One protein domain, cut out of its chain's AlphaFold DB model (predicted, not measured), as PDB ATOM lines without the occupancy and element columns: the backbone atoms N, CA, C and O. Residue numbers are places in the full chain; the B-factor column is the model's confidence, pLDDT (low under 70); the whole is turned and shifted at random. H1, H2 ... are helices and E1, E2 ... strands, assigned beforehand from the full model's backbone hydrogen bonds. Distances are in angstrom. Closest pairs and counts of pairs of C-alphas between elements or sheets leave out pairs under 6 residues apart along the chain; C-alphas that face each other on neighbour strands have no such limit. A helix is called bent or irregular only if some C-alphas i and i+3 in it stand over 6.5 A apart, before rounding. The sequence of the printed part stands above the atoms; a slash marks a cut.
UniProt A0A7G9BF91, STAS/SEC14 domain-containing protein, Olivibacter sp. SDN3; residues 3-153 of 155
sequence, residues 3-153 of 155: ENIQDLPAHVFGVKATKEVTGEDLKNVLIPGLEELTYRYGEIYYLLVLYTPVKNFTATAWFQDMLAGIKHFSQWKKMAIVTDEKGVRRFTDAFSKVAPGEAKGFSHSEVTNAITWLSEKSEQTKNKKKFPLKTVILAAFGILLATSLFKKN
ATOM      1  N   GLU A   3     120.516 169.859 144.064       92.75
ATOM      2  CA  GLU A   3     119.439 170.647 144.669       92.75
ATOM      3  C   GLU A   3     118.591 169.759 145.576       92.75
ATOM      4  O   GLU A   3     118.260 168.637 145.189       92.75
ATOM      5  N   ASN A   4     118.208 170.267 146.750       94.56
ATOM      6  CA  ASN A   4     117.319 169.560 147.671       94.56
ATOM      7  C   ASN A   4     115.907 169.424 147.076       94.56
ATOM      8  O   ASN A   4     115.379 170.362 146.473       94.56
ATOM      9  N   ILE A   5     115.299 168.256 147.256       95.25
ATOM     10  CA  ILE A   5     113.913 167.979 146.894       95.25
ATOM     11  C   ILE A   5     113.053 168.282 148.121       95.25
ATOM     12  O   ILE A   5     113.248 167.699 149.185       95.25
ATOM     13  N   GLN A   6     112.113 169.208 147.961       92.12
ATOM     14  CA  GLN A   6     111.151 169.566 149.003       92.12
ATOM     15  C   GLN A   6     109.995 168.556 149.054       92.12
ATOM     16  O   GLN A   6     109.858 167.714 148.165       92.12
ATOM     17  N   ASP A   7     109.165 168.655 150.094       91.06
ATOM     18  CA  ASP A   7     107.928 167.874 150.251       91.06
ATOM     19  C   ASP A   7     108.136 166.351 150.340       91.06
ATOM     20  O   ASP A   7     107.313 165.548 149.897       91.06
ATOM     21  N   LEU A   8     109.250 165.938 150.947       95.69
ATOM     22  CA  LEU A   8     109.517 164.547 151.304       95.69
ATOM     23  C   LEU A   8     109.089 164.258 152.751       95.69
ATOM     24  O   LEU A   8     109.039 165.173 153.578       95.69
ATOM     25  N   PRO A   9     108.803 162.988 153.098       95.38
ATOM     26  CA  PRO A   9     108.616 162.601 154.491       95.38
ATOM     27  C   PRO A   9     109.802 163.050 155.343       95.38
ATOM     28  O   PRO A   9     110.945 162.982 154.902       95.38
ATOM     29  N   ALA A  10     109.550 163.447 156.589       94.69
ATOM     30  CA  ALA A  10     110.554 164.108 157.421       94.69
ATOM     31  C   ALA A  10     111.835 163.277 157.658       94.69
ATOM     32  O   ALA A  10     112.891 163.850 157.913       94.69
ATOM     33  N   HIS A  11     111.752 161.943 157.576       94.31
ATOM     34  CA  HIS A  11     112.881 161.012 157.711       94.31
ATOM     35  C   HIS A  11     113.579 160.670 156.387       94.31
ATOM     36  O   HIS A  11     114.464 159.813 156.374       94.31
ATOM     37  N   VAL A  12     113.175 161.296 155.280       95.94
ATOM     38  CA  VAL A  12     113.723 161.087 153.940       95.94
ATOM     39  C   VAL A  12     114.404 162.368 153.476       95.94
ATOM     40  O   VAL A  12     113.813 163.442 153.474       95.94
ATOM     41  N   PHE A  13     115.643 162.235 153.022       95.12
ATOM     42  CA  PHE A  13     116.382 163.313 152.381       95.12
ATOM     43  C   PHE A  13     116.493 163.012 150.897       95.12
ATOM     44  O   PHE A  13     116.802 161.881 150.511       95.12
ATOM     45  N   GLY A  14     116.247 164.007 150.054       94.94
ATOM     46  CA  GLY A  14     116.283 163.816 148.617       94.94
ATOM     47  C   GLY A  14     116.978 164.944 147.900       94.94
ATOM     48  O   GLY A  14     116.833 166.105 148.253       94.94
ATOM     49  N   VAL A  15     117.709 164.605 146.850       94.06
ATOM     50  CA  VAL A  15     118.360 165.585 145.990       94.06
ATOM     51  C   VAL A  15     118.180 165.223 144.526       94.06
ATOM     52  O   VAL A  15     118.106 164.049 144.153       94.06
ATOM     53  N   LYS A  16     118.144 166.240 143.669       92.69
ATOM     54  CA  LYS A  16     118.193 166.081 142.216       92.69
ATOM     55  C   LYS A  16     119.520 166.604 141.671       92.69
ATOM     56  O   LYS A  16     120.007 167.653 142.087       92.69
ATOM     57  N   ALA A  17     120.088 165.876 140.717       88.62
ATOM     58  CA  ALA A  17     121.276 166.259 139.970       88.62
ATOM     59  C   ALA A  17     120.871 166.628 138.539       88.62
ATOM     60  O   ALA A  17     120.434 165.770 137.770       88.62
ATOM     61  N   THR A  18     120.999 167.905 138.181       86.06
ATOM     62  CA  THR A  18     120.530 168.457 136.893       86.06
ATOM     63  C   THR A  18     121.663 168.839 135.942       86.06
ATOM     64  O   THR A  18     121.465 168.915 134.732       86.06
ATOM     65  N   LYS A  19     122.866 169.059 136.476       81.81
ATOM     66  CA  LYS A  19     124.090 169.434 135.749       81.81
ATOM     67  C   LYS A  19     125.285 168.702 136.357       81.81
ATOM     68  O   LYS A  19     125.109 167.893 137.263       81.81
ATOM     69  N   GLU A  20     126.493 169.028 135.911       80.44
ATOM     70  CA  GLU A  20     127.741 168.525 136.496       80.44
ATOM     71  C   GLU A  20     127.756 168.669 138.021       80.44
ATOM     72  O   GLU A  20     127.634 169.784 138.521       80.44
ATOM     73  N   VAL A  21     127.866 167.553 138.747       77.75
ATOM     74  CA  VAL A  21     127.910 167.531 140.218       77.75
ATOM     75  C   VAL A  21     129.357 167.667 140.675       77.75
ATOM     76  O   VAL A  21     130.194 166.823 140.356       77.75
ATOM     77  N   THR A  22     129.625 168.724 141.439       80.19
ATOM     78  CA  THR A  22     130.963 169.100 141.912       80.19
ATOM     79  C   THR A  22     131.224 168.617 143.342       80.19
ATOM     80  O   THR A  22     130.313 168.193 144.051       80.19
ATOM     81  N   GLY A  23     132.472 168.715 143.811       77.00
ATOM     82  CA  GLY A  23     132.796 168.465 145.222       77.00
ATOM     83  C   GLY A  23     132.115 169.449 146.186       77.00
ATOM     84  O   GLY A  23     131.772 169.074 147.306       77.00
ATOM     85  N   GLU A  24     131.865 170.684 145.749       82.25
ATOM     86  CA  GLU A  24     131.163 171.699 146.543       82.25
ATOM     87  C   GLU A  24     129.684 171.368 146.719       82.25
ATOM     88  O   GLU A  24     129.168 171.493 147.826       82.25
ATOM     89  N   ASP A  25     129.024 170.870 145.669       83.25
ATOM     90  CA  ASP A  25     127.649 170.366 145.755       83.25
ATOM     91  C   ASP A  25     127.533 169.282 146.843       83.25
ATOM     92  O   ASP A  25     126.597 169.263 147.644       83.25
ATOM     93  N   LEU A  26     128.515 168.379 146.909       79.50
ATOM     94  CA  LEU A  26     128.542 167.340 147.930       79.50
ATOM     95  C   LEU A  26     128.740 167.934 149.330       79.50
ATOM     96  O   LEU A  26     127.974 167.626 150.241       79.50
ATOM     97  N   LYS A  27     129.737 168.811 149.492       82.19
ATOM     98  CA  LYS A  27     130.094 169.427 150.777       82.19
ATOM     99  C   LYS A  27     128.982 170.303 151.350       82.19
ATOM    100  O   LYS A  27     128.765 170.291 152.556       82.19
ATOM    101  N   ASN A  28     128.312 171.067 150.495       87.00
ATOM    102  CA  ASN A  28     127.393 172.117 150.917       87.00
ATOM    103  C   ASN A  28     125.927 171.664 150.907       87.00
ATOM    104  O   ASN A  28     125.109 172.296 151.566       87.00
ATOM    105  N   VAL A  29     125.587 170.592 150.179       89.69
ATOM    106  CA  VAL A  29     124.200 170.110 150.050       89.69
ATOM    107  C   VAL A  29     124.053 168.665 150.517       89.69
ATOM    108  O   VAL A  29     123.251 168.395 151.409       89.69
ATOM    109  N   LEU A  30     124.820 167.728 149.948       85.88
ATOM    110  CA  LEU A  30     124.634 166.301 150.244       85.88
ATOM    111  C   LEU A  30     125.003 165.956 151.690       85.88
ATOM    112  O   LEU A  30     124.206 165.337 152.392       85.88
ATOM    113  N   ILE A  31     126.212 166.325 152.124       84.75
ATOM    114  CA  ILE A  31     126.734 165.957 153.446       84.75
ATOM    115  C   ILE A  31     125.860 166.540 154.562       84.75
ATOM    116  O   ILE A  31     125.411 165.748 155.389       84.75
ATOM    117  N   PRO A  32     125.535 167.850 154.584       88.88
ATOM    118  CA  PRO A  32     124.749 168.416 155.677       88.88
ATOM    119  C   PRO A  32     123.354 167.790 155.790       88.88
ATOM    120  O   PRO A  32     122.898 167.518 156.896       88.88
ATOM    121  N   GLY A  33     122.697 167.486 154.663       89.88
ATOM    122  CA  GLY A  33     121.380 166.839 154.680       89.88
ATOM    123  C   GLY A  33     121.419 165.393 155.186       89.88
ATOM    124  O   GLY A  33     120.539 164.967 155.936       89.88
ATOM    125  N   LEU A  34     122.468 164.637 154.842       87.31
ATOM    126  CA  LEU A  34     122.680 163.302 155.406       87.31
ATOM    127  C   LEU A  34     123.007 163.368 156.903       87.31
ATOM    128  O   LEU A  34     122.455 162.587 157.674       87.31
ATOM    129  N   GLU A  35     123.868 164.297 157.324       87.12
ATOM    130  CA  GLU A  35     124.199 164.500 158.737       87.12
ATOM    131  C   GLU A  35     122.954 164.866 159.553       87.12
ATOM    132  O   GLU A  35     122.726 164.281 160.612       87.12
ATOM    133  N   GLU A  36     122.087 165.734 159.030       90.12
ATOM    134  CA  GLU A  36     120.826 166.090 159.680       90.12
ATOM    135  C   GLU A  36     119.900 164.877 159.864       90.12
ATOM    136  O   GLU A  36     119.354 164.688 160.955       90.12
ATOM    137  N   LEU A  37     119.764 164.008 158.852       89.56
ATOM    138  CA  LEU A  37     118.999 162.764 158.997       89.56
ATOM    139  C   LEU A  37     119.576 161.860 160.083       89.56
ATOM    140  O   LEU A  37     118.839 161.353 160.933       89.56
ATOM    141  N   THR A  38     120.895 161.661 160.069       87.19
ATOM    142  CA  THR A  38     121.563 160.808 161.058       87.19
ATOM    143  C   THR A  38     121.427 161.361 162.469       87.19
ATOM    144  O   THR A  38     121.190 160.596 163.401       87.19
ATOM    145  N   TYR A  39     121.502 162.685 162.623       90.12
ATOM    146  CA  TYR A  39     121.336 163.367 163.898       90.12
ATOM    147  C   TYR A  39     119.900 163.256 164.426       90.12
ATOM    148  O   TYR A  39     119.705 162.917 165.592       90.12
ATOM    149  N   ARG A  40     118.888 163.506 163.582       92.50
ATOM    150  CA  ARG A  40     117.475 163.525 164.003       92.50
ATOM    151  C   ARG A  40     116.853 162.137 164.144       92.50
ATOM    152  O   ARG A  40     116.037 161.928 165.038       92.50
ATOM    153  N   TYR A  41     117.195 161.206 163.256       91.12
ATOM    154  CA  TYR A  41     116.504 159.916 163.139       91.12
ATOM    155  C   TYR A  41     117.405 158.704 163.370       91.12
ATOM    156  O   TYR A  41     116.890 157.603 163.552       91.12
ATOM    157  N   GLY A  42     118.732 158.868 163.339       88.62
ATOM    158  CA  GLY A  42     119.682 157.754 163.437       88.62
ATOM    159  C   GLY A  42     119.668 156.804 162.235       88.62
ATOM    160  O   GLY A  42     120.295 155.743 162.280       88.62
ATOM    161  N   GLU A  43     118.952 157.165 161.170       89.94
ATOM    162  CA  GLU A  43     118.721 156.356 159.977       89.94
ATOM    163  C   GLU A  43     118.754 157.240 158.729       89.94
ATOM    164  O   GLU A  43     118.307 158.384 158.758       89.94
ATOM    165  N   ILE A  44     119.251 156.690 157.621       89.94
ATOM    166  CA  ILE A  44     119.293 157.376 156.328       89.94
ATOM    167  C   ILE A  44     118.327 156.688 155.361       89.94
ATOM    168  O   ILE A  44     118.518 155.519 154.998       89.94
ATOM    169  N   TYR A  45     117.326 157.450 154.920       93.94
ATOM    170  CA  TYR A  45     116.473 157.151 153.773       93.94
ATOM    171  C   TYR A  45     116.741 158.220 152.722       93.94
ATOM    172  O   TYR A  45     116.517 159.404 152.968       93.94
ATOM    173  N   TYR A  46     117.277 157.812 151.576       92.75
ATOM    174  CA  TYR A  46     117.852 158.744 150.611       92.75
ATOM    175  C   TYR A  46     117.245 158.592 149.219       92.75
ATOM    176  O   TYR A  46     117.163 157.482 148.688       92.75
ATOM    177  N   LEU A  47     116.868 159.716 148.612       95.31
ATOM    178  CA  LEU A  47     116.415 159.816 147.228       95.31
ATOM    179  C   LEU A  47     117.442 160.582 146.387       95.31
ATOM    180  O   LEU A  47     117.773 161.724 146.687       95.31
ATOM    181  N   LEU A  48     117.886 159.994 145.280       92.62
ATOM    182  CA  LEU A  48     118.687 160.684 144.271       92.62
ATOM    183  C   LEU A  48     117.975 160.641 142.923       92.62
ATOM    184  O   LEU A  48     117.785 159.563 142.364       92.62
ATOM    185  N   VAL A  49     117.630 161.804 142.374       93.56
ATOM    186  CA  VAL A  49     117.050 161.927 141.030       93.56
ATOM    187  C   VAL A  49     118.104 162.431 140.048       93.56
ATOM    188  O   VAL A  49     118.651 163.519 140.216       93.56
ATOM    189  N   LEU A  50     118.414 161.643 139.022       87.62
ATOM    190  CA  LEU A  50     119.490 161.907 138.068       87.62
ATOM    191  C   LEU A  50     118.940 162.356 136.711       87.62
ATOM    192  O   LEU A  50     118.631 161.526 135.856       87.62
ATOM    193  N   TYR A  51     118.939 163.668 136.476       87.12
ATOM    194  CA  TYR A  51     118.655 164.264 135.164       87.12
ATOM    195  C   TYR A  51     119.912 164.470 134.306       87.12
ATOM    196  O   TYR A  51     119.820 164.886 133.153       87.12
ATOM    197  N   THR A  52     121.095 164.173 134.848       76.69
ATOM    198  CA  THR A  52     122.371 164.192 134.124       76.69
ATOM    199  C   THR A  52     122.998 162.795 134.099       76.69
ATOM    200  O   THR A  52     122.871 162.053 135.078       76.69
ATOM    201  N   PRO A  53     123.741 162.439 133.035       70.81
ATOM    202  CA  PRO A  53     124.550 161.231 133.026       70.81
ATOM    203  C   PRO A  53     125.551 161.192 134.177       70.81
ATOM    204  O   PRO A  53     126.198 162.197 134.488       70.81
ATOM    205  N   VAL A  54     125.757 160.005 134.746       63.88
ATOM    206  CA  VAL A  54     126.630 159.829 135.919       63.88
ATOM    207  C   VAL A  54     128.106 160.120 135.612       63.88
ATOM    208  O   VAL A  54     128.866 160.526 136.482       63.88
ATOM    209  N   LYS A  55     128.515 160.016 134.343       62.44
ATOM    210  CA  LYS A  55     129.851 160.428 133.874       62.44
ATOM    211  C   LYS A  55     130.163 161.919 134.084       62.44
ATOM    212  O   LYS A  55     131.324 162.296 134.020       62.44
ATOM    213  N   ASN A  56     129.145 162.748 134.313       62.72
ATOM    214  CA  ASN A  56     129.301 164.175 134.599       62.72
ATOM    215  C   ASN A  56     129.463 164.437 136.110       62.72
ATOM    216  O   ASN A  56     129.256 165.554 136.571       62.72
ATOM    217  N   PHE A  57     129.764 163.408 136.901       60.88
ATOM    218  CA  PHE A  57     130.155 163.549 138.295       60.88
ATOM    219  C   PHE A  57     131.682 163.616 138.314       60.88
ATOM    220  O   PHE A  57     132.362 162.593 138.261       60.88
ATOM    221  N   THR A  58     132.235 164.824 138.361       52.50
ATOM    222  CA  THR A  58     133.685 165.094 138.319       52.50
ATOM    223  C   THR A  58     134.391 164.859 139.664       52.50
ATOM    224  O   THR A  58     135.567 165.165 139.830       52.50
ATOM    225  N   ALA A  59     133.707 164.256 140.638       53.84
ATOM    226  CA  ALA A  59     134.133 164.176 142.034       53.84
ATOM    227  C   ALA A  59     134.938 162.907 142.402       53.84
ATOM    228  O   ALA A  59     134.796 162.395 143.508       53.84
ATOM    229  N   THR A  60     135.777 162.351 141.525       57.34
ATOM    230  CA  THR A  60     136.422 161.039 141.771       57.34
ATOM    231  C   THR A  60     137.398 161.019 142.950       57.34
ATOM    232  O   THR A  60     137.455 160.009 143.646       57.34
ATOM    233  N   ALA A  61     138.128 162.109 143.212       50.84
ATOM    234  CA  ALA A  61     139.086 162.158 144.322       50.84
ATOM    235  C   ALA A  61     138.405 162.453 145.673       50.84
ATOM    236  O   ALA A  61     138.632 161.750 146.649       50.84
ATOM    237  N   TRP A  62     137.501 163.437 145.728       52.88
ATOM    238  CA  TRP A  62     136.917 163.895 146.999       52.88
ATOM    239  C   TRP A  62     135.730 163.044 147.455       52.88
ATOM    240  O   TRP A  62     135.458 162.954 148.648       52.88
ATOM    241  N   PHE A  63     135.015 162.390 146.533       61.47
ATOM    242  CA  PHE A  63     133.893 161.521 146.896       61.47
ATOM    243  C   PHE A  63     134.360 160.266 147.646       61.47
ATOM    244  O   PHE A  63     133.632 159.773 148.503       61.47
ATOM    245  N   GLN A  64     135.568 159.758 147.370       56.62
ATOM    246  CA  GLN A  64     136.136 158.639 148.131       56.62
ATOM    247  C   GLN A  64     136.427 159.032 149.582       56.62
ATOM    248  O   GLN A  64     135.996 158.324 150.493       56.62
ATOM    249  N   ASP A  65     137.068 160.182 149.792       57.19
ATOM    250  CA  ASP A  65     137.355 160.707 151.132       57.19
ATOM    251  C   ASP A  65     136.072 161.099 151.876       57.19
ATOM    252  O   ASP A  65     135.929 160.829 153.068       57.19
ATOM    253  N   MET A  66     135.083 161.645 151.162       60.75
ATOM    254  CA  MET A  66     133.757 161.945 151.697       60.75
ATOM    255  C   MET A  66     133.029 160.680 152.155       60.75
ATOM    256  O   MET A  66     132.589 160.626 153.298       60.75
ATOM    257  N   LEU A  67     132.893 159.659 151.295       59.75
ATOM    258  CA  LEU A  67     132.224 158.404 151.657       59.75
ATOM    259  C   LEU A  67     132.947 157.676 152.796       59.75
ATOM    260  O   LEU A  67     132.290 157.076 153.645       59.75
ATOM    261  N   ALA A  68     134.280 157.735 152.832       56.28
ATOM    262  CA  ALA A  68     135.075 157.223 153.945       56.28
ATOM    263  C   ALA A  68     134.850 158.025 155.243       56.28
ATOM    264  O   ALA A  68     134.917 157.455 156.332       56.28
ATOM    265  N   GLY A  69     134.553 159.322 155.120       54.12
ATOM    266  CA  GLY A  69     134.219 160.235 156.211       54.12
ATOM    267  C   GLY A  69     132.773 160.155 156.712       54.12
ATOM    268  O   GLY A  69     132.497 160.671 157.795       54.12
ATOM    269  N   ILE A  70     131.856 159.479 156.000       62.81
ATOM    270  CA  ILE A  70     130.500 159.200 156.500       62.81
ATOM    271  C   ILE A  70     130.618 158.219 157.673       62.81
ATOM    272  O   ILE A  70     130.529 156.998 157.524       62.81
ATOM    273  N   LYS A  71     130.767 158.780 158.878       63.12
ATOM    274  CA  LYS A  71     130.818 158.071 160.171       63.12
ATOM    275  C   LYS A  71     129.627 157.126 160.384       63.12
ATOM    276  O   LYS A  71     129.703 156.186 161.169       63.12
ATOM    277  N   HIS A  72     128.545 157.358 159.647       68.75
ATOM    278  CA  HIS A  72     127.239 156.734 159.800       68.75
ATOM    279  C   HIS A  72     126.847 155.802 158.646       68.75
ATOM    280  O   HIS A  72     125.666 155.558 158.414       68.75
ATOM    281  N   PHE A  73     127.810 155.228 157.920       70.88
ATOM    282  CA  PHE A  73     127.497 154.330 156.801       70.88
ATOM    283  C   PHE A  73     126.572 153.149 157.173       70.88
ATOM    284  O   PHE A  73     125.756 152.705 156.371       70.88
ATOM    285  N   SER A  74     126.639 152.658 158.412       76.00
ATOM    286  CA  SER A  74     125.754 151.599 158.921       76.00
ATOM    287  C   SER A  74     124.294 152.028 159.131       76.00
ATOM    288  O   SER A  74     123.438 151.163 159.318       76.00
ATOM    289  N   GLN A  75     124.001 153.332 159.114       84.06
ATOM    290  CA  GLN A  75     122.663 153.893 159.329       84.06
ATOM    291  C   GLN A  75     121.829 153.958 158.043       84.06
ATOM    292  O   GLN A  75     120.632 154.226 158.106       84.06
ATOM    293  N   TRP A  76     122.419 153.664 156.882       85.69
ATOM    294  CA  TRP A  76     121.695 153.563 155.614       85.69
ATOM    295  C   TRP A  76     120.660 152.436 155.650       85.69
ATOM    296  O   TRP A  76     121.014 151.267 155.814       85.69
ATOM    297  N   LYS A  77     119.382 152.797 155.482       90.44
ATOM    298  CA  LYS A  77     118.242 151.869 155.484       90.44
ATOM    299  C   LYS A  77     117.689 151.637 154.095       90.44
ATOM    300  O   LYS A  77     117.629 150.488 153.663       90.44
ATOM    301  N   LYS A  78     117.347 152.710 153.384       93.12
ATOM    302  CA  LYS A  78     116.857 152.645 152.006       93.12
ATOM    303  C   LYS A  78     117.465 153.754 151.154       93.12
ATOM    304  O   LYS A  78     117.587 154.893 151.593       93.12
ATOM    305  N   MET A  79     117.817 153.418 149.922       91.88
ATOM    306  CA  MET A  79     118.278 154.363 148.912       91.88
ATOM    307  C   MET A  79     117.530 154.130 147.604       91.88
ATOM    308  O   MET A  79     117.573 153.028 147.055       91.88
ATOM    309  N   ALA A  80     116.883 155.165 147.082       94.44
ATOM    310  CA  ALA A  80     116.270 155.136 145.765       94.44
ATOM    311  C   ALA A  80     117.076 155.993 144.787       94.44
ATOM    312  O   ALA A  80     117.354 157.160 145.063       94.44
ATOM    313  N   ILE A  81     117.424 155.421 143.634       91.38
ATOM    314  CA  ILE A  81     118.047 156.157 142.528       91.38
ATOM    315  C   ILE A  81     117.064 156.202 141.367       91.38
ATOM    316  O   ILE A  81     116.733 155.171 140.781       91.38
ATOM    317  N   VAL A  82     116.611 157.401 141.020       94.62
ATOM    318  CA  VAL A  82     115.718 157.649 139.891       94.62
ATOM    319  C   VAL A  82     116.548 158.078 138.685       94.62
ATOM    320  O   VAL A  82     117.251 159.083 138.735       94.62
ATOM    321  N   THR A  83     116.480 157.315 137.598       89.25
ATOM    322  CA  THR A  83     117.175 157.608 136.338       89.25
ATOM    323  C   THR A  83     116.600 156.787 135.188       89.25
ATOM    324  O   THR A  83     116.185 155.644 135.383       89.25
ATOM    325  N   ASP A  84     116.639 157.305 133.960       90.19
ATOM    326  CA  ASP A  84     116.259 156.532 132.768       90.19
ATOM    327  C   ASP A  84     117.370 155.612 132.246       90.19
ATOM    328  O   ASP A  84     117.135 154.743 131.397       90.19
ATOM    329  N   GLU A  85     118.571 155.712 132.814       85.88
ATOM    330  CA  GLU A  85     119.678 154.825 132.489       85.88
ATOM    331  C   GLU A  85     119.470 153.428 133.096       85.88
ATOM    332  O   GLU A  85     119.804 153.150 134.250       85.88
ATOM    333  N   LYS A  86     118.957 152.492 132.284       86.00
ATOM    334  CA  LYS A  86     118.702 151.093 132.689       86.00
ATOM    335  C   LYS A  86     119.903 150.417 133.366       86.00
ATOM    336  O   LYS A  86     119.707 149.604 134.267       86.00
ATOM    337  N   GLY A  87     121.128 150.728 132.931       81.69
ATOM    338  CA  GLY A  87     122.357 150.188 133.521       81.69
ATOM    339  C   GLY A  87     122.554 150.627 134.974       81.69
ATOM    340  O   GLY A  87     122.837 149.790 135.827       81.69
ATOM    341  N   VAL A  88     122.311 151.908 135.262       79.81
ATOM    342  CA  VAL A  88     122.402 152.476 136.616       79.81
ATOM    343  C   VAL A  88     121.337 151.866 137.528       79.81
ATOM    344  O   VAL A  88     121.650 151.466 138.648       79.81
ATOM    345  N   ARG A  89     120.099 151.699 137.041       87.44
ATOM    346  CA  ARG A  89     119.026 151.059 137.825       87.44
ATOM    347  C   ARG A  89     119.364 149.618 138.208       87.44
ATOM    348  O   ARG A  89     119.388 149.292 139.389       87.44
ATOM    349  N   ARG A  90     119.731 148.788 137.222       83.12
ATOM    350  CA  ARG A  90     120.124 147.384 137.452       83.12
ATOM    351  C   ARG A  90     121.289 147.266 138.428       83.12
ATOM    352  O   ARG A  90     121.328 146.344 139.237       83.12
ATOM    353  N   PHE A  91     122.244 148.188 138.337       80.81
ATOM    354  CA  PHE A  91     123.355 148.219 139.271       80.81
ATOM    355  C   PHE A  91     122.901 148.564 140.692       80.81
ATOM    356  O   PHE A  91     123.295 147.881 141.633       80.81
ATOM    357  N   THR A  92     122.046 149.577 140.840       80.75
ATOM    358  CA  THR A  92     121.485 149.990 142.136       80.75
ATOM    359  C   THR A  92     120.787 148.814 142.825       80.75
ATOM    360  O   THR A  92     121.046 148.542 143.997       80.75
ATOM    361  N   ASP A  93     119.993 148.045 142.077       84.81
ATOM    362  CA  ASP A  93     119.319 146.850 142.595       84.81
ATOM    363  C   ASP A  93     120.323 145.764 143.027       84.81
ATOM    364  O   ASP A  93     120.162 145.119 144.064       84.81
ATOM    365  N   ALA A  94     121.401 145.564 142.259       81.62
ATOM    366  CA  ALA A  94     122.456 144.614 142.606       81.62
ATOM    367  C   ALA A  94     123.255 145.052 143.848       81.62
ATOM    368  O   ALA A  94     123.581 144.217 144.696       81.62
ATOM    369  N   PHE A  95     123.527 146.353 143.987       77.38
ATOM    370  CA  PHE A  95     124.241 146.950 145.116       77.38
ATOM    371  C   PHE A  95     123.523 146.710 146.453       77.38
ATOM    372  O   PHE A  95     124.175 146.499 147.475       77.38
ATOM    373  N   SER A  96     122.189 146.605 146.439       82.19
ATOM    374  CA  SER A  96     121.358 146.245 147.601       82.19
ATOM    375  C   SER A  96     121.792 144.953 148.315       82.19
ATOM    376  O   SER A  96     121.544 144.780 149.510       82.19
ATOM    377  N   LYS A  97     122.463 144.028 147.612       80.62
ATOM    378  CA  LYS A  97     122.943 142.755 148.182       80.62
ATOM    379  C   LYS A  97     124.168 142.911 149.085       80.62
ATOM    380  O   LYS A  97     124.394 142.062 149.943       80.62
ATOM    381  N   VAL A  98     124.962 143.958 148.868       74.88
ATOM    382  CA  VAL A  98     126.220 144.213 149.591       74.88
ATOM    383  C   VAL A  98     126.152 145.455 150.477       74.88
ATOM    384  O   VAL A  98     126.950 145.592 151.403       74.88
ATOM    385  N   ALA A  99     125.199 146.350 150.216       73.12
ATOM    386  CA  ALA A  99     124.941 147.523 151.032       73.12
ATOM    387  C   ALA A  99     124.349 147.150 152.410       73.12
ATOM    388  O   ALA A  99     123.646 146.143 152.537       73.12
ATOM    389  N   PRO A 100     124.591 147.971 153.450       75.75
ATOM    390  CA  PRO A 100     123.995 147.774 154.773       75.75
ATOM    391  C   PRO A 100     122.463 147.905 154.757       75.75
ATOM    392  O   PRO A 100     121.786 147.201 155.506       75.75
ATOM    393  N   GLY A 101     121.932 148.761 153.879       84.50
ATOM    394  CA  GLY A 101     120.503 148.949 153.635       84.50
ATOM    395  C   GLY A 101     120.030 148.315 152.329       84.50
ATOM    396  O   GLY A 101     120.714 147.495 151.714       84.50
ATOM    397  N   GLU A 102     118.831 148.681 151.903       89.88
ATOM    398  CA  GLU A 102     118.283 148.347 150.593       89.88
ATOM    399  C   GLU A 102     118.536 149.484 149.604       89.88
ATOM    400  O   GLU A 102     118.386 150.657 149.931       89.88
ATOM    401  N   ALA A 103     118.904 149.138 148.377       89.00
ATOM    402  CA  ALA A 103     119.013 150.086 147.280       89.00
ATOM    403  C   ALA A 103     118.101 149.639 146.135       89.00
ATOM    404  O   ALA A 103     118.026 148.444 145.845       89.00
ATOM    405  N   LYS A 104     117.398 150.582 145.505       93.44
ATOM    406  CA  LYS A 104     116.506 150.288 144.382       93.44
ATOM    407  C   LYS A 104     116.545 151.379 143.315       93.44
ATOM    408  O   LYS A 104     116.516 152.570 143.625       93.44
ATOM    409  N   GLY A 105     116.629 150.965 142.055       92.69
ATOM    410  CA  GLY A 105     116.562 151.845 140.894       92.69
ATOM    411  C   GLY A 105     115.127 152.047 140.398       92.69
ATOM    412  O   GLY A 105     114.365 151.091 140.298       92.69
ATOM    413  N   PHE A 106     114.777 153.272 140.011       95.75
ATOM    414  CA  PHE A 106     113.467 153.648 139.464       95.75
ATOM    415  C   PHE A 106     113.638 154.490 138.192       95.75
ATOM    416  O   PHE A 106     114.647 155.175 138.034       95.75
ATOM    417  N   SER A 107     112.697 154.429 137.251       96.38
ATOM    418  CA  SER A 107     112.650 155.366 136.113       96.38
ATOM    419  C   SER A 107     112.105 156.733 136.529       96.38
ATOM    420  O   SER A 107     111.466 156.843 137.574       96.38
ATOM    421  N   HIS A 108     112.296 157.781 135.716       95.88
ATOM    422  CA  HIS A 108     111.728 159.101 136.040       95.88
ATOM    423  C   HIS A 108     110.194 159.087 136.125       95.88
ATOM    424  O   HIS A 108     109.623 159.798 136.948       95.88
ATOM    425  N   SER A 109     109.523 158.224 135.358       97.00
ATOM    426  CA  SER A 109     108.075 157.996 135.484       97.00
ATOM    427  C   SER A 109     107.653 157.364 136.816       97.00
ATOM    428  O   SER A 109     106.469 157.333 137.128       97.00
ATOM    429  N   GLU A 110     108.597 156.860 137.611       97.44
ATOM    430  CA  GLU A 110     108.351 156.162 138.874       97.44
ATOM    431  C   GLU A 110     108.837 156.959 140.097       97.44
ATOM    432  O   GLU A 110     108.948 156.388 141.181       97.44
ATOM    433  N   VAL A 111     109.108 158.267 139.968       96.62
ATOM    434  CA  VAL A 111     109.539 159.120 141.100       96.62
ATOM    435  C   VAL A 111     108.596 158.991 142.294       96.62
ATOM    436  O   VAL A 111     109.051 158.782 143.417       96.62
ATOM    437  N   THR A 112     107.283 159.039 142.066       96.56
ATOM    438  CA  THR A 112     106.291 158.886 143.137       96.56
ATOM    439  C   THR A 112     106.398 157.521 143.815       96.56
ATOM    440  O   THR A 112     106.379 157.441 145.038       96.56
ATOM    441  N   ASN A 113     106.607 156.448 143.046       97.69
ATOM    442  CA  ASN A 113     106.788 155.104 143.599       97.69
ATOM    443  C   ASN A 113     108.072 155.006 144.434       97.69
ATOM    444  O   ASN A 113     108.085 154.332 145.464       97.69
ATOM    445  N   ALA A 114     109.142 155.688 144.015       96.94
ATOM    446  CA  ALA A 114     110.387 155.771 144.772       96.94
ATOM    447  C   ALA A 114     110.176 156.463 146.128       96.94
ATOM    448  O   ALA A 114     110.642 155.959 147.150       96.94
ATOM    449  N   ILE A 115     109.433 157.575 146.146       96.94
ATOM    450  CA  ILE A 115     109.094 158.310 147.373       96.94
ATOM    451  C   ILE A 115     108.230 157.445 148.297       96.94
ATOM    452  O   ILE A 115     108.549 157.317 149.478       96.94
ATOM    453  N   THR A 116     107.191 156.790 147.773       96.81
ATOM    454  CA  THR A 116     106.347 155.873 148.557       96.81
ATOM    455  C   THR A 116     107.182 154.757 149.184       96.81
ATOM    456  O   THR A 116     107.109 154.526 150.388       96.81
ATOM    457  N   TRP A 117     108.065 154.130 148.405       96.56
ATOM    458  CA  TRP A 117     108.929 153.057 148.896       96.56
ATOM    459  C   TRP A 117     109.919 153.512 149.983       96.56
ATOM    460  O   TRP A 117     110.230 152.741 150.896       96.56
ATOM    461  N   LEU A 118     110.412 154.754 149.906       96.12
ATOM    462  CA  LEU A 118     111.256 155.370 150.941       96.12
ATOM    463  C   LEU A 118     110.468 155.799 152.185       96.12
ATOM    464  O   LEU A 118     111.027 155.853 153.281       96.12
ATOM    465  N   SER A 119     109.180 156.098 152.028       94.44
ATOM    466  CA  SER A 119     108.299 156.490 153.132       94.44
ATOM    467  C   SER A 119     108.063 155.326 154.095       94.44
ATOM    468  O   SER A 119     107.968 155.524 155.305       94.44
ATOM    469  N   GLU A 120     108.030 154.103 153.569       92.38
ATOM    470  CA  GLU A 120     107.946 152.875 154.355       92.38
ATOM    471  C   GLU A 120     109.266 152.613 155.093       92.38
ATOM    472  O   GLU A 120     110.286 152.271 154.480       92.38
ATOM    473  N   LYS A 121     109.261 152.723 156.424       86.19
ATOM    474  CA  LYS A 121     110.438 152.374 157.228       86.19
ATOM    475  C   LYS A 121     110.747 150.883 157.114       86.19
ATOM    476  O   LYS A 121     109.847 150.049 157.141       86.19
ATOM    477  N   SER A 122     112.026 150.535 156.977       75.44
ATOM    478  CA  SER A 122     112.437 149.130 156.915       75.44
ATOM    479  C   SER A 122     112.389 148.511 158.313       75.44
ATOM    480  O   SER A 122     113.131 148.940 159.201       75.44
ATOM    481  N   GLU A 123     111.581 147.472 158.515       63.12
ATOM    482  CA  GLU A 123     111.623 146.685 159.745       63.12
ATOM    483  C   GLU A 123     112.881 145.796 159.755       63.12
ATOM    484  O   GLU A 123     112.942 144.735 159.151       63.12
ATOM    485  N   GLN A 124     113.913 146.250 160.473       52.31
ATOM    486  CA  GLN A 124     115.001 145.427 161.022       52.31
ATOM    487  C   GLN A 124     115.900 144.680 160.005       52.31
ATOM    488  O   GLN A 124     115.723 143.511 159.676       52.31
ATOM    489  N   THR A 125     117.031 145.313 159.671       51.41
ATOM    490  CA  THR A 125     118.243 144.731 159.053       51.41
ATOM    491  C   THR A 125     118.964 143.722 159.972       51.41
ATOM    492  O   THR A 125     120.141 143.903 160.288       51.41
ATOM    493  N   LYS A 126     118.290 142.683 160.484       48.84
ATOM    494  CA  LYS A 126     118.896 141.760 161.469       48.84
ATOM    495  C   LYS A 126     119.808 140.678 160.868       48.84
ATOM    496  O   LYS A 126     120.625 140.150 161.606       48.84
ATOM    497  N   ASN A 127     119.769 140.419 159.553       52.38
ATOM    498  CA  ASN A 127     120.508 139.296 158.940       52.38
ATOM    499  C   ASN A 127     121.341 139.617 157.677       52.38
ATOM    500  O   ASN A 127     121.822 138.693 157.020       52.38
ATOM    501  N   LYS A 128     121.567 140.888 157.308       61.56
ATOM    502  CA  LYS A 128     122.480 141.192 156.186       61.56
ATOM    503  C   LYS A 128     123.940 141.049 156.622       61.56
ATOM    504  O   LYS A 128     124.364 141.624 157.626       61.56
ATOM    505  N   LYS A 129     124.722 140.301 155.839       59.03
ATOM    506  CA  LYS A 129     126.170 140.145 156.026       59.03
ATOM    507  C   LYS A 129     126.814 141.533 155.921       59.03
ATOM    508  O   LYS A 129     126.742 142.166 154.872       59.03
ATOM    509  N   LYS A 130     127.396 142.034 157.014       63.06
ATOM    510  CA  LYS A 130     128.060 143.346 157.027       63.06
ATOM    511  C   LYS A 130     129.385 143.239 156.280       63.06
ATOM    512  O   LYS A 130     130.312 142.587 156.754       63.06
ATOM    513  N   PHE A 131     129.467 143.874 155.119       65.94
ATOM    514  CA  PHE A 131     130.720 144.023 154.385       65.94
ATOM    515  C   PHE A 131     131.502 145.232 154.915       65.94
ATOM    516  O   PHE A 131     130.888 146.215 155.341       65.94
ATOM    517  N   PRO A 132     132.847 145.193 154.905       67.62
ATOM    518  CA  PRO A 132     133.638 146.349 155.302       67.62
ATOM    519  C   PRO A 132     133.389 147.516 154.337       67.62
ATOM    520  O   PRO A 132     133.256 147.319 153.127       67.62
ATOM    521  N   LEU A 133     133.364 148.742 154.871       65.19
ATOM    522  CA  LEU A 133     133.031 149.973 154.140       65.19
ATOM    523  C   LEU A 133     133.805 150.110 152.820       65.19
ATOM    524  O   LEU A 133     133.223 150.404 151.779       65.19
ATOM    525  N   LYS A 134     135.106 149.798 152.844       61.38
ATOM    526  CA  LYS A 134     135.986 149.842 151.667       61.38
ATOM    527  C   LYS A 134     135.499 148.939 150.524       61.38
ATOM    528  O   LYS A 134     135.603 149.323 149.365       61.38
ATOM    529  N   THR A 135     134.926 147.773 150.830       63.38
ATOM    530  CA  THR A 135     134.376 146.844 149.827       63.38
ATOM    531  C   THR A 135     133.099 147.385 149.198       63.38
ATOM    532  O   THR A 135     132.904 147.253 147.992       63.38
ATOM    533  N   VAL A 136     132.246 148.030 149.993       64.56
ATOM    534  CA  VAL A 136     130.996 148.608 149.492       64.56
ATOM    535  C   VAL A 136     131.280 149.837 148.617       64.56
ATOM    536  O   VAL A 136     130.719 149.958 147.530       64.56
ATOM    537  N   ILE A 137     132.229 150.690 149.020       61.50
ATOM    538  CA  ILE A 137     132.695 151.830 148.213       61.50
ATOM    539  C   ILE A 137     133.292 151.350 146.880       61.50
ATOM    540  O   ILE A 137     132.934 151.872 145.824       61.50
ATOM    541  N   LEU A 138     134.146 150.320 146.896       58.47
ATOM    542  CA  LEU A 138     134.757 149.781 145.677       58.47
ATOM    543  C   LEU A 138     133.712 149.205 144.707       58.47
ATOM    544  O   LEU A 138     133.837 149.395 143.498       58.47
ATOM    545  N   ALA A 139     132.660 148.559 145.218       61.25
ATOM    546  CA  ALA A 139     131.560 148.060 144.394       61.25
ATOM    547  C   ALA A 139     130.773 149.200 143.717       61.25
ATOM    548  O   ALA A 139     130.465 149.096 142.530       61.25
ATOM    549  N   ALA A 140     130.499 150.299 144.433       61.41
ATOM    550  CA  ALA A 140     129.851 151.492 143.874       61.41
ATOM    551  C   ALA A 140     130.687 152.143 142.753       61.41
ATOM    552  O   ALA A 140     130.159 152.504 141.701       61.41
ATOM    553  N   PHE A 141     132.005 152.234 142.948       56.41
ATOM    554  CA  PHE A 141     132.923 152.878 142.004       56.41
ATOM    555  C   PHE A 141     133.328 152.023 140.808       56.41
ATOM    556  O   PHE A 141     133.419 152.538 139.692       56.41
ATOM    557  N   GLY A 142     133.563 150.722 141.008       53.31
ATOM    558  CA  GLY A 142     133.972 149.815 139.932       53.31
ATOM    559  C   GLY A 142     132.976 149.804 138.771       53.31
ATOM    560  O   GLY A 142     133.357 149.638 137.614       53.31
ATOM    561  N   ILE A 143     131.701 150.073 139.059       48.75
ATOM    562  CA  ILE A 143     130.621 150.035 138.070       48.75
ATOM    563  C   ILE A 143     130.334 151.416 137.465       48.75
ATOM    564  O   ILE A 143     130.025 151.506 136.271       48.75
ATOM    565  N   LEU A 144     130.574 152.500 138.211       50.00
ATOM    566  CA  LEU A 144     130.655 153.856 137.656       50.00
ATOM    567  C   LEU A 144     131.705 153.942 136.536       50.00
ATOM    568  O   LEU A 144     131.464 154.496 135.465       50.00
ATOM    569  N   LEU A 145     132.864 153.319 136.760       49.00
ATOM    570  CA  LEU A 145     133.946 153.269 135.781       49.00
ATOM    571  C   LEU A 145     133.621 152.322 134.620       49.00
ATOM    572  O   LEU A 145     133.824 152.702 133.467       49.00
ATOM    573  N   ALA A 146     133.049 151.141 134.884       48.62
ATOM    574  CA  ALA A 146     132.667 150.194 133.833       48.62
ATOM    575  C   ALA A 146     131.613 150.766 132.866       48.62
ATOM    576  O   ALA A 146     131.712 150.554 131.656       48.62
ATOM    577  N   THR A 147     130.643 151.545 133.357       46.84
ATOM    578  CA  THR A 147     129.666 152.235 132.492       46.84
ATOM    579  C   THR A 147     130.306 153.339 131.643       46.84
ATOM    580  O   THR A 147     129.926 153.506 130.482       46.84
ATOM    581  N   SER A 148     131.337 154.027 132.154       48.25
ATOM    582  CA  SER A 148     132.139 154.967 131.355       48.25
ATOM    583  C   SER A 148     132.955 154.258 130.258       48.25
ATOM    584  O   SER A 148     133.061 154.763 129.139       48.25
ATOM    585  N   LEU A 149     133.464 153.052 130.545       44.25
ATOM    586  CA  LEU A 149     134.304 152.267 129.636       44.25
ATOM    587  C   LEU A 149     133.493 151.594 128.521       44.25
ATOM    588  O   LEU A 149     133.901 151.630 127.361       44.25
ATOM    589  N   PHE A 150     132.306 151.055 128.825       47.06
ATOM    590  CA  PHE A 150     131.457 150.390 127.825       47.06
ATOM    591  C   PHE A 150     130.927 151.335 126.736       47.06
ATOM    592  O   PHE A 150     130.626 150.885 125.632       47.06
ATOM    593  N   LYS A 151     130.828 152.642 127.008       46.28
ATOM    594  CA  LYS A 151     130.363 153.623 126.015       46.28
ATOM    595  C   LYS A 151     131.483 154.141 125.103       46.28
ATOM    596  O   LYS A 151     131.180 154.650 124.029       46.28
ATOM    597  N   LYS A 152     132.760 153.970 125.477       44.53
ATOM    598  CA  LYS A 152     133.909 154.363 124.638       44.53
ATOM    599  C   LYS A 152     134.089 153.451 123.417       44.53
ATOM    600  O   LYS A 152     134.684 153.870 122.437       44.53
ATOM    601  N   ASN A 153     133.531 152.239 123.453       38.06
ATOM    602  CA  ASN A 153     133.700 151.217 122.413       38.06
ATOM    603  C   ASN A 153     132.561 151.177 121.370       38.06
ATOM    604  O   ASN A 153     132.356 150.160 120.714       38.06
TER     605      ASN A 153
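Overview. This is residues 3 to 153 of the 155 residues of the protein "STAS/SEC14 domain-containing protein" of Olivibacter sp. SDN3 (UniProt A0A7G9BF91). A twisted four-stranded parallel sheet makes the core, with H1 and H3 over one face and H4 over the other, three layers in all. The long helix H5 packs on H3 and H2, farther out on the side of H1 and H3 and off the sheet. The printed part has 151 residues, with five named helices and four named strands in the order E1 H1 E2 H2 E3 H3 E4 H4 H5; the sheet's order is E1 E2 E3 E4, and the class is mixed, helices and strands. It is compact, with a radius of gyration of the C-alphas of 14.6 A and spans of 44 by 33 by 28 A.

Arrangement. Start at residues 3 to 4, a short antiparallel pairing with residues 15 to 16 of E1, residues 12 to 17. E1 is the parallel neighbour of E2, residues 44 to 50; look for N 15 and O 47, 2.9 A apart. E2 is parallel to E3, residues 76 to 82, with N 48 and O 80 at 2.9 A, and E3 to E4, residues 102 to 106, with N 104 and O 79 at 2.9 A. H1, residues 23 to 41, is on the sheet at a height of 9.2 A, over E1 and E2; the closest C-alphas of H1 and E1 are Gly 33 and Phe 13, 6.5 A. H3, residues 86 to 95, is on the same face, over E4, with C-alphas 89 and 105 closest at 4.0 A. H4, residues 108 to 119, is on the opposite face at 8.1 A, over E3 and only just over E2, on which 3 of its C-alphas fall; C-alphas 82 and 108 are the closest of E3 and H4, 5.7 A. E1, H1, E2 form a strand-helix-strand unit, two parallel neighbours with a helix between; E2, H2, E3 with H2, residues 62 to 69, and E3, H3, E4 are two more, and the three crossovers are right-handed. H2 is not on the sheet, and with 3 pairs of C-alphas within 8 A it only just touches H1, through residues 23 to 26 of H1 alone, closest at C-alphas 23 and 62, 6.4 A. H5, residues 133 to 152, touches H3 with its residues 139 to 147 alone, opposite ways at a shallow tilt of 18 degrees, closest at C-alphas 95 and 140, 7.3 A. With residues 133 to 137 alone it touches H2, closest at C-alphas 67 and 137, 7.4 A. Every O i to N i+4 pair is within hydrogen-bond range in H2 and H3; the counts are 13 of 15 in H1, 6 of 8 in H4 and 12 of 16 in H5.

Along the chain. Find C-alpha 12 at (113.723, 161.087, 153.940); E1 runs 16.7 A from there, E2 18.8 A and E3 17.3 A. H1 spans 25.7 A with a kink of 29 degrees near residue 30; it is only just irregular, C-alphas 28 and 31 being 6.7 A apart, and H4 is irregular, C-alphas 109 and 112 being 7.9 A apart. H5 runs 29.8 A to C-alpha 152 at (133.909, 154.363, 124.638).

Size, cuts and confidence. The C-alphas of Arg 40 and Asn 153 are the two farthest apart, 46.3 A, and the printed part has no cut. The links E2 to H2 and H4 to H5 are long, the latter being residues 120 to 132. Mean pLDDT of the printed part is 77.8; look for values under 70 at residues 54 to 72 and 123 to 153.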